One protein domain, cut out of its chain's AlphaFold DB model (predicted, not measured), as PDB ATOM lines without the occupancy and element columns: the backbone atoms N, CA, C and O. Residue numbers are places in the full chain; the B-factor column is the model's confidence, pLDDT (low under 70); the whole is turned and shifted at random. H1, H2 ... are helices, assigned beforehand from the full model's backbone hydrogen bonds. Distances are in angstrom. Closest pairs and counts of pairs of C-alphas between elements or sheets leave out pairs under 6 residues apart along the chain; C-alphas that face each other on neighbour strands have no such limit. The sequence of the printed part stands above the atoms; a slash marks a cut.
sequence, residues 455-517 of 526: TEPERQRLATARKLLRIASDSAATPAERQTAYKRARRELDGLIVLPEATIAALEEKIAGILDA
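This is residues 455 to 517 of the 526 residues of an uncharacterized protein of Arthrobacter sp. Hiyo8 (UniProt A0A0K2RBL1). Two helices, H1 and H2, lie side by side as a helical hairpin, and the third, H3, is set off from them. H3 comes nearest to the hairpin at Ile 511, towards its last residues, and swings away towards its first, with residues 494 to 500 spanning the open side. The printed part has 63 residues with three named helices, in the order H1, H2, H3, and no named strand; the class is all helix. The whole is compact, with a radius of gyration of the C-alphas of 12.0 A, and its outline is flat, spanning 41 by 23 by 12 A.

Start at Thr 455, the first printed residue, and find C-alpha 456 at (44.163, 1.171, -41.965), where H1 begins. H1 covers residues 456 to 472 and runs 24.4 A from first to last C-alpha, with y rising to C-alpha 472 at (32.508, 20.300, -51.641). After six residues look for C-alpha 479, where H2 begins; it covers residues 479 to 493 and runs 21.2 A, with y falling to 6.814 at C-alpha 493. Seven residues further on, H3 covers residues 501 to 513 and runs 18.2 A, ending at C-alpha 513 at (23.179, 28.196, -50.948).

Begin with the hairpin of H1 and H2, which touch with 28 pairs of C-alphas within 8 A. Their closest C-alphas are those of Ala 472 and Arg 482, 4.0 A apart. They run opposite ways at a shallow tilt of 22 degrees. Now look at H3, which is close to H2 but not clearly touching it: the closest C-alphas, those of Arg 482 and Ile 511, are 7.6 A apart. H2 and H3 run opposite ways at a shallow tilt of 17 degrees. H3 is also close to H1 but not clearly touching it, with the C-alphas of Ala 472 and Ile 511 the closest at 7.0 A. H1 and H3 run the same way at a tilt of 38 degrees, only just steep. In H1, H2 and H3 every O i to N i+4 pair is within hydrogen-bond range.

The two C-alphas farthest apart are those of Thr 455 and Ala 517, at 40.6 A; they are also the first and last printed. The printed part has no cut, and the links from H1 to H2 and from H2 to H3 are both short. The mean pLDDT of the printed part is 80.8; look to residues 512 to 517 for the low confidence, under 70, of which 512 and 513 belong to H3.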
ATOM      1  N   THR A 455      39.967  -0.267 -39.812       88.75
ATOM      2  CA  THR A 455      41.242  -0.762 -40.342       88.75
ATOM      3  C   THR A 455      42.022   0.355 -41.051       88.75
ATOM      4  O   THR A 455      41.471   1.389 -41.420       88.75
ATOM      5  N   GLU A 456      43.328   0.168 -41.276       88.88
ATOM      6  CA  GLU A 456      44.163   1.171 -41.965       88.88
ATOM      7  C   GLU A 456      43.619   1.579 -43.357       88.88
ATOM      8  O   GLU A 456      43.561   2.780 -43.639       88.88
ATOM      9  N   PRO A 457      43.139   0.647 -44.213       89.31
ATOM     10  CA  PRO A 457      42.499   1.018 -45.477       89.31
ATOM     11  C   PRO A 457      41.220   1.845 -45.291       89.31
ATOM     12  O   PRO A 457      40.960   2.777 -46.052       89.31
ATOM     13  N   GLU A 458      40.418   1.534 -44.274       89.56
ATOM     14  CA  GLU A 458      39.176   2.253 -43.976       89.56
ATOM     15  C   GLU A 458      39.461   3.665 -43.447       89.56
ATOM     16  O   GLU A 458      38.839   4.622 -43.907       89.56
ATOM     17  N   ARG A 459      40.479   3.842 -42.594       89.19
ATOM     18  CA  ARG A 459      40.951   5.171 -42.165       89.19
ATOM     19  C   ARG A 459      41.415   6.035 -43.339       89.19
ATOM     20  O   ARG A 459      41.109   7.226 -43.391       89.19
ATOM     21  N   GLN A 460      42.102   5.454 -44.326       90.00
ATOM     22  CA  GLN A 460      42.482   6.177 -45.549       90.00
ATOM     23  C   GLN A 460      41.272   6.629 -46.373       90.00
ATOM     24  O   GLN A 460      41.279   7.746 -46.910       90.00
ATOM     25  N   ARG A 461      40.223   5.804 -46.449       91.94
ATOM     26  CA  ARG A 461      38.954   6.180 -47.089       91.94
ATOM     27  C   ARG A 461      38.276   7.330 -46.341       91.94
ATOM     28  O   ARG A 461      37.937   8.330 -46.976       91.94
ATOM     29  N   LEU A 462      38.194   7.273 -45.008       89.62
ATOM     30  CA  LEU A 462      37.656   8.361 -44.172       89.62
ATOM     31  C   LEU A 462      38.439   9.675 -44.346       89.62
ATOM     32  O   LEU A 462      37.855  10.736 -44.579       89.62
ATOM     33  N   ALA A 463      39.774   9.616 -44.332       89.12
ATOM     34  CA  ALA A 463      40.628  10.784 -44.551       89.12
ATOM     35  C   ALA A 463      40.453  11.388 -45.958       89.12
ATOM     36  O   ALA A 463      40.521  12.610 -46.137       89.12
ATOM     37  N   THR A 464      40.215  10.546 -46.966       91.00
ATOM     38  CA  THR A 464      39.931  10.981 -48.341       91.00
ATOM     39  C   THR A 464      38.553  11.633 -48.438       91.00
ATOM     40  O   THR A 464      38.442  12.729 -48.993       91.00
ATOM     41  N   ALA A 465      37.527  11.028 -47.833       90.12
ATOM     42  CA  ALA A 465      36.185  11.593 -47.743       90.12
ATOM     43  C   ALA A 465      36.197  12.983 -47.089       90.12
ATOM     44  O   ALA A 465      35.643  13.931 -47.646       90.12
ATOM     45  N   ARG A 466      36.926  13.149 -45.976       87.50
ATOM     46  CA  ARG A 466      37.098  14.443 -45.295       87.50
ATOM     47  C   ARG A 466      37.684  15.520 -46.213       87.50
ATOM     48  O   ARG A 466      37.192  16.647 -46.249       87.50
ATOM     49  N   LYS A 467      38.733  15.192 -46.978       88.94
ATOM     50  CA  LYS A 467      39.347  16.134 -47.933       88.94
ATOM     51  C   LYS A 467      38.368  16.541 -49.033       88.94
ATOM     52  O   LYS A 467      38.317  17.719 -49.382       88.94
ATOM     53  N   LEU A 468      37.600  15.586 -49.553       89.44
ATOM     54  CA  LEU A 468      36.612  15.821 -50.605       89.44
ATOM     55  C   LEU A 468      35.434  16.671 -50.109       89.44
ATOM     56  O   LEU A 468      35.002  17.569 -50.822       89.44
ATOM     57  N   LEU A 469      34.964  16.469 -48.878       85.81
ATOM     58  CA  LEU A 469      33.888  17.278 -48.290       85.81
ATOM     59  C   LEU A 469      34.298  18.723 -48.024       85.81
ATOM     60  O   LEU A 469      33.491  19.638 -48.192       85.81
ATOM     61  N   ARG A 470      35.569  18.941 -47.669       86.19
ATOM     62  CA  ARG A 470      36.128  20.290 -47.571       86.19
ATOM     63  C   ARG A 470      36.076  21.006 -48.920       86.19
ATOM     64  O   ARG A 470      35.668  22.153 -48.950       86.19
ATOM     65  N   ILE A 471      36.419  20.320 -50.016       86.38
ATOM     66  CA  ILE A 471      36.303  20.869 -51.380       86.38
ATOM     67  C   ILE A 471      34.831  21.098 -51.743       86.38
ATOM     68  O   ILE A 471      34.493  22.133 -52.301       86.38
ATOM     69  N   ALA A 472      33.942  20.166 -51.389       83.50
ATOM     70  CA  ALA A 472      32.508  20.300 -51.641       83.50
ATOM     71  C   ALA A 472      31.881  21.508 -50.922       83.50
ATOM     72  O   ALA A 472      30.921  22.074 -51.431       83.50
ATOM     73  N   SER A 473      32.441  21.913 -49.778       77.12
ATOM     74  CA  SER A 473      31.978  23.053 -48.974       77.12
ATOM     75  C   SER A 473      32.775  24.346 -49.212       77.12
ATOM     76  O   SER A 473      32.517  25.341 -48.537       77.12
ATOM     77  N   ASP A 474      33.759  24.337 -50.117       82.00
ATOM     78  CA  ASP A 474      34.632  25.481 -50.393       82.00
ATOM     79  C   ASP A 474      33.981  26.423 -51.416       82.00
ATOM     80  O   ASP A 474      33.707  26.035 -52.554       82.00
ATOM     81  N   SER A 475      33.749  27.679 -51.027       75.12
ATOM     82  CA  SER A 475      33.166  28.696 -51.906       75.12
ATOM     83  C   SER A 475      34.089  29.108 -53.055       75.12
ATOM     84  O   SER A 475      33.596  29.615 -54.062       75.12
ATOM     85  N   ALA A 476      35.398  28.848 -52.950       79.88
ATOM     86  CA  ALA A 476      36.363  29.102 -54.015       79.88
ATOM     87  C   ALA A 476      36.374  28.012 -55.107       79.88
ATOM     88  O   ALA A 476      36.888  28.254 -56.201       79.88
ATOM     89  N   ALA A 477      35.802  26.827 -54.848       81.81
ATOM     90  CA  ALA A 477      35.710  25.737 -55.823       81.81
ATOM     91  C   ALA A 477      34.518  25.927 -56.774       81.81
ATOM     92  O   ALA A 477      33.475  26.454 -56.384       81.81
ATOM     93  N   THR A 478      34.618  25.457 -58.019       82.19
ATOM     94  CA  THR A 478      33.513  25.584 -58.984       82.19
ATOM     95  C   THR A 478      32.329  24.662 -58.640       82.19
ATOM     96  O   THR A 478      32.516  23.597 -58.046       82.19
ATOM     97  N   PRO A 479      31.093  24.994 -59.068       79.19
ATOM     98  CA  PRO A 479      29.911  24.144 -58.887       79.19
ATOM     99  C   PRO A 479      30.106  22.667 -59.265       79.19
ATOM    100  O   PRO A 479      29.708  21.764 -58.526       79.19
ATOM    101  N   ALA A 480      30.751  22.414 -60.408       79.69
ATOM    102  CA  ALA A 480      30.997  21.070 -60.922       79.69
ATOM    103  C   ALA A 480      32.041  20.309 -60.086       79.69
ATOM    104  O   ALA A 480      31.878  19.111 -59.838       79.69
ATOM    105  N   GLU A 481      33.083  20.995 -59.607       82.12
ATOM    106  CA  GLU A 481      34.083  20.425 -58.696       82.12
ATOM    107  C   GLU A 481      33.463  20.069 -57.344       82.12
ATOM    108  O   GLU A 481      33.714  18.975 -56.839       82.12
ATOM    109  N   ARG A 482      32.579  20.920 -56.804       82.19
ATOM    110  CA  ARG A 482      31.865  20.656 -55.545       82.19
ATOM    111  C   ARG A 482      30.942  19.445 -55.647       82.19
ATOM    112  O   ARG A 482      31.015  18.548 -54.808       82.19
ATOM    113  N   GLN A 483      30.130  19.359 -56.705       81.00
ATOM    114  CA  GLN A 483      29.253  18.204 -56.939       81.00
ATOM    115  C   GLN A 483      30.041  16.905 -57.165       81.00
ATOM    116  O   GLN A 483      29.648  15.841 -56.680       81.00
ATOM    117  N   THR A 484      31.163  16.977 -57.887       87.12
ATOM    118  CA  THR A 484      32.038  15.819 -58.127       87.12
ATOM    119  C   THR A 484      32.710  15.363 -56.832       87.12
ATOM    120  O   THR A 484      32.721  14.166 -56.536       87.12
ATOM    121  N   ALA A 485      33.218  16.304 -56.033       86.50
ATOM    122  CA  ALA A 485      33.817  16.026 -54.734       86.50
ATOM    123  C   ALA A 485      32.795  15.435 -53.752       86.50
ATOM    124  O   ALA A 485      33.101  14.442 -53.098       86.50
ATOM    125  N   TYR A 486      31.563  15.953 -53.725       84.00
ATOM    126  CA  TYR A 486      30.460  15.419 -52.922       84.00
ATOM    127  C   TYR A 486      30.098  13.972 -53.297       84.00
ATOM    128  O   TYR A 486      30.116  13.083 -52.445       84.00
ATOM    129  N   LYS A 487      29.846  13.695 -54.588       86.56
ATOM    130  CA  LYS A 487      29.531  12.335 -55.068       86.56
ATOM    131  C   LYS A 487      30.649  11.347 -54.750       86.56
ATOM    132  O   LYS A 487      30.382  10.197 -54.403       86.56
ATOM    133  N   ARG A 488      31.903  11.788 -54.874       90.44
ATOM    134  CA  ARG A 488      33.069  10.964 -54.555       90.44
ATOM    135  C   ARG A 488      33.200  10.738 -53.049       90.44
ATOM    136  O   ARG A 488      33.403   9.598 -52.657       90.44
ATOM    137  N   ALA A 489      33.002  11.759 -52.215       87.75
ATOM    138  CA  ALA A 489      33.005  11.616 -50.760       87.75
ATOM    139  C   ALA A 489      31.944  10.616 -50.280       87.75
ATOM    140  O   ALA A 489      32.250   9.748 -49.471       87.75
ATOM    141  N   ARG A 490      30.729  10.673 -50.839       85.94
ATOM    142  CA  ARG A 490      29.648   9.731 -50.510       85.94
ATOM    143  C   ARG A 490      30.016   8.281 -50.834       85.94
ATOM    144  O   ARG A 490      29.705   7.400 -50.048       85.94
ATOM    145  N   ARG A 491      30.724   8.035 -51.944       88.44
ATOM    146  CA  ARG A 491      31.257   6.700 -52.279       88.44
ATOM    147  C   ARG A 491      32.352   6.246 -51.318       88.44
ATOM    148  O   ARG A 491      32.415   5.071 -50.985       88.44
ATOM    149  N   GLU A 492      33.218   7.156 -50.877       90.06
ATOM    150  CA  GLU A 492      34.268   6.812 -49.913       90.06
ATOM    151  C   GLU A 492      33.689   6.445 -48.539       90.06
ATOM    152  O   GLU A 492      34.214   5.535 -47.903       90.06
ATOM    153  N   LEU A 493      32.593   7.088 -48.115       87.88
ATOM    154  CA  LEU A 493      31.890   6.814 -46.849       87.88
ATOM    155  C   LEU A 493      30.966   5.589 -46.905       87.88
ATOM    156  O   LEU A 493      30.603   5.049 -45.860       87.88
ATOM    157  N   ASP A 494      30.609   5.144 -48.110       85.19
ATOM    158  CA  ASP A 494      29.697   4.025 -48.324       85.19
ATOM    159  C   ASP A 494      30.227   2.728 -47.690       85.19
ATOM    160  O   ASP A 494      31.396   2.350 -47.853       85.19
ATOM    161  N   GLY A 495      29.362   2.069 -46.920       81.56
ATOM    162  CA  GLY A 495      29.691   0.884 -46.125       81.56
ATOM    163  C   GLY A 495      30.578   1.125 -44.895       81.56
ATOM    164  O   GLY A 495      30.829   0.166 -44.170       81.56
ATOM    165  N   LEU A 496      31.043   2.357 -44.638       84.56
ATOM    166  CA  LEU A 496      31.856   2.700 -43.460       84.56
ATOM    167  C   LEU A 496      31.057   3.455 -42.400       84.56
ATOM    168  O   LEU A 496      31.150   3.135 -41.218       84.56
ATOM    169  N   ILE A 497      30.280   4.454 -42.820       82.44
ATOM    170  CA  ILE A 497      29.460   5.287 -41.935       82.44
ATOM    171  C   ILE A 497      28.073   5.424 -42.559       82.44
ATOM    172  O   ILE A 497      27.942   5.770 -43.734       82.44
ATOM    173  N   VAL A 498      27.031   5.171 -41.768       76.12
ATOM    174  CA  VAL A 498      25.654   5.479 -42.167       76.12
ATOM    175  C   VAL A 498      25.444   6.978 -41.989       76.12
ATOM    176  O   VAL A 498      25.580   7.488 -40.882       76.12
ATOM    177  N   LEU A 499      25.148   7.683 -43.080       75.75
ATOM    178  CA  LEU A 499      24.851   9.114 -43.050       75.75
ATOM    179  C   LEU A 499      23.359   9.323 -42.746       75.75
ATOM    180  O   LEU A 499      22.536   8.863 -43.544       75.75
ATOM    181  N   PRO A 500      22.996  10.011 -41.650       77.19
ATOM    182  CA  PRO A 500      21.609  10.385 -41.398       77.19
ATOM    183  C   PRO A 500      21.037  11.260 -42.527       77.19
ATOM    184  O   PRO A 500      21.737  12.082 -43.126       77.19
ATOM    185  N   GLU A 501      19.738  11.114 -42.818       77.00
ATOM    186  CA  GLU A 501      19.062  11.894 -43.871       77.00
ATOM    187  C   GLU A 501      19.133  13.402 -43.604       77.00
ATOM    188  O   GLU A 501      19.378  14.185 -44.521       77.00
ATOM    189  N   ALA A 502      19.003  13.802 -42.335       74.75
ATOM    190  CA  ALA A 502      19.137  15.192 -41.906       74.75
ATOM    191  C   ALA A 502      20.534  15.759 -42.204       74.75
ATOM    192  O   ALA A 502      20.660  16.904 -42.636       74.75
ATOM    193  N   THR A 503      21.583  14.949 -42.046       78.31
ATOM    194  CA  THR A 503      22.961  15.335 -42.366       78.31
ATOM    195  C   THR A 503      23.149  15.555 -43.867       78.31
ATOM    196  O   THR A 503      23.824  16.495 -44.289       78.31
ATOM    197  N   ILE A 504      22.546  14.684 -44.685       79.25
ATOM    198  CA  ILE A 504      22.575  14.795 -46.147       79.25
ATOM    199  C   ILE A 504      21.866  16.081 -46.579       79.25
ATOM    200  O   ILE A 504      22.453  16.860 -47.328       79.25
ATOM    201  N   ALA A 505      20.662  16.327 -46.062       79.69
ATOM    202  CA  ALA A 505      19.875  17.515 -46.376       79.69
ATOM    203  C   ALA A 505      20.600  18.812 -45.978       79.69
ATOM    204  O   ALA A 505      20.731  19.715 -46.802       79.69
ATOM    205  N   ALA A 506      21.153  18.878 -44.760       77.50
ATOM    206  CA  ALA A 506      21.900  20.044 -44.281       77.50
ATOM    207  C   ALA A 506      23.142  20.340 -45.141       77.50
ATOM    208  O   ALA A 506      23.480  21.499 -45.398       77.50
ATOM    209  N   LEU A 507      23.829  19.299 -45.625       75.31
ATOM    210  CA  LEU A 507      24.953  19.483 -46.535       75.31
ATOM    211  C   LEU A 507      24.502  19.927 -47.931       75.31
ATOM    212  O   LEU A 507      25.132  20.810 -48.513       75.31
ATOM    213  N   GLU A 508      23.452  19.323 -48.485       80.25
ATOM    214  CA  GLU A 508      22.924  19.690 -49.802       80.25
ATOM    215  C   GLU A 508      22.447  21.146 -49.822       80.25
ATOM    216  O   GLU A 508      22.794  21.878 -50.749       80.25
ATOM    217  N   GLU A 509      21.771  21.599 -48.763       79.56
ATOM    218  CA  GLU A 509      21.388  22.999 -48.565       79.56
ATOM    219  C   GLU A 509      22.612  23.923 -48.530       79.56
ATOM    220  O   GLU A 509      22.661  24.928 -49.238       79.56
ATOM    221  N   LYS A 510      23.655  23.560 -47.774       73.56
ATOM    222  CA  LYS A 510      24.895  24.347 -47.695       73.56
ATOM    223  C   LYS A 510      25.623  24.437 -49.039       73.56
ATOM    224  O   LYS A 510      26.166  25.488 -49.378       73.56
ATOM    225  N   ILE A 511      25.644  23.355 -49.817       71.50
ATOM    226  CA  ILE A 511      26.243  23.337 -51.160       71.50
ATOM    227  C   ILE A 511      25.387  24.158 -52.137       71.50
ATOM    228  O   ILE A 511      25.953  24.875 -52.966       71.50
ATOM    229  N   ALA A 512      24.055  24.087 -52.024       69.31
ATOM    230  CA  ALA A 512      23.097  24.829 -52.842       69.31
ATOM    231  C   ALA A 512      23.118  26.339 -52.570       69.31
ATOM    232  O   ALA A 512      23.235  27.118 -53.510       69.31
ATOM    233  N   GLY A 513      23.136  26.773 -51.308       62.09
ATOM    234  CA  GLY A 513      23.179  28.196 -50.948       62.09
ATOM    235  C   GLY A 513      24.432  28.933 -51.448       62.09
ATOM    236  O   GLY A 513      24.403  30.138 -51.674       62.09
ATOM    237  N   ILE A 514      25.533  28.211 -51.688       57.50
ATOM    238  CA  ILE A 514      26.780  28.749 -52.265       57.50
ATOM    239  C   ILE A 514      26.743  28.743 -53.812       57.50
ATOM    240  O   ILE A 514      27.594  29.351 -54.465       57.50
ATOM    241  N   LEU A 515      25.783  28.054 -54.440       50.72
ATOM    242  CA  LEU A 515      25.562  28.089 -55.893       50.72
ATOM    243  C   LEU A 515      24.809  29.352 -56.346       50.72
ATOM    244  O   LEU A 515      25.048  29.799 -57.466       50.72
ATOM    245  N   ASP A 516      23.998  29.952 -55.470       49.16
ATOM    246  CA  ASP A 516      23.107  31.083 -55.789       49.16
ATOM    247  C   ASP A 516      23.649  32.473 -55.375       49.16
ATOM    248  O   ASP A 516      22.967  33.488 -55.534       49.16
ATOM    249  N   ALA A 517      24.888  32.571 -54.872       42.75
ATOM    250  CA  ALA A 517      25.498  33.854 -54.501       42.75
ATOM    251  C   ALA A 517      25.962  34.659 -55.748       42.75
ATOM    252  O   ALA A 517      26.719  34.124 -56.567       42.75
TER     253      ALA A 517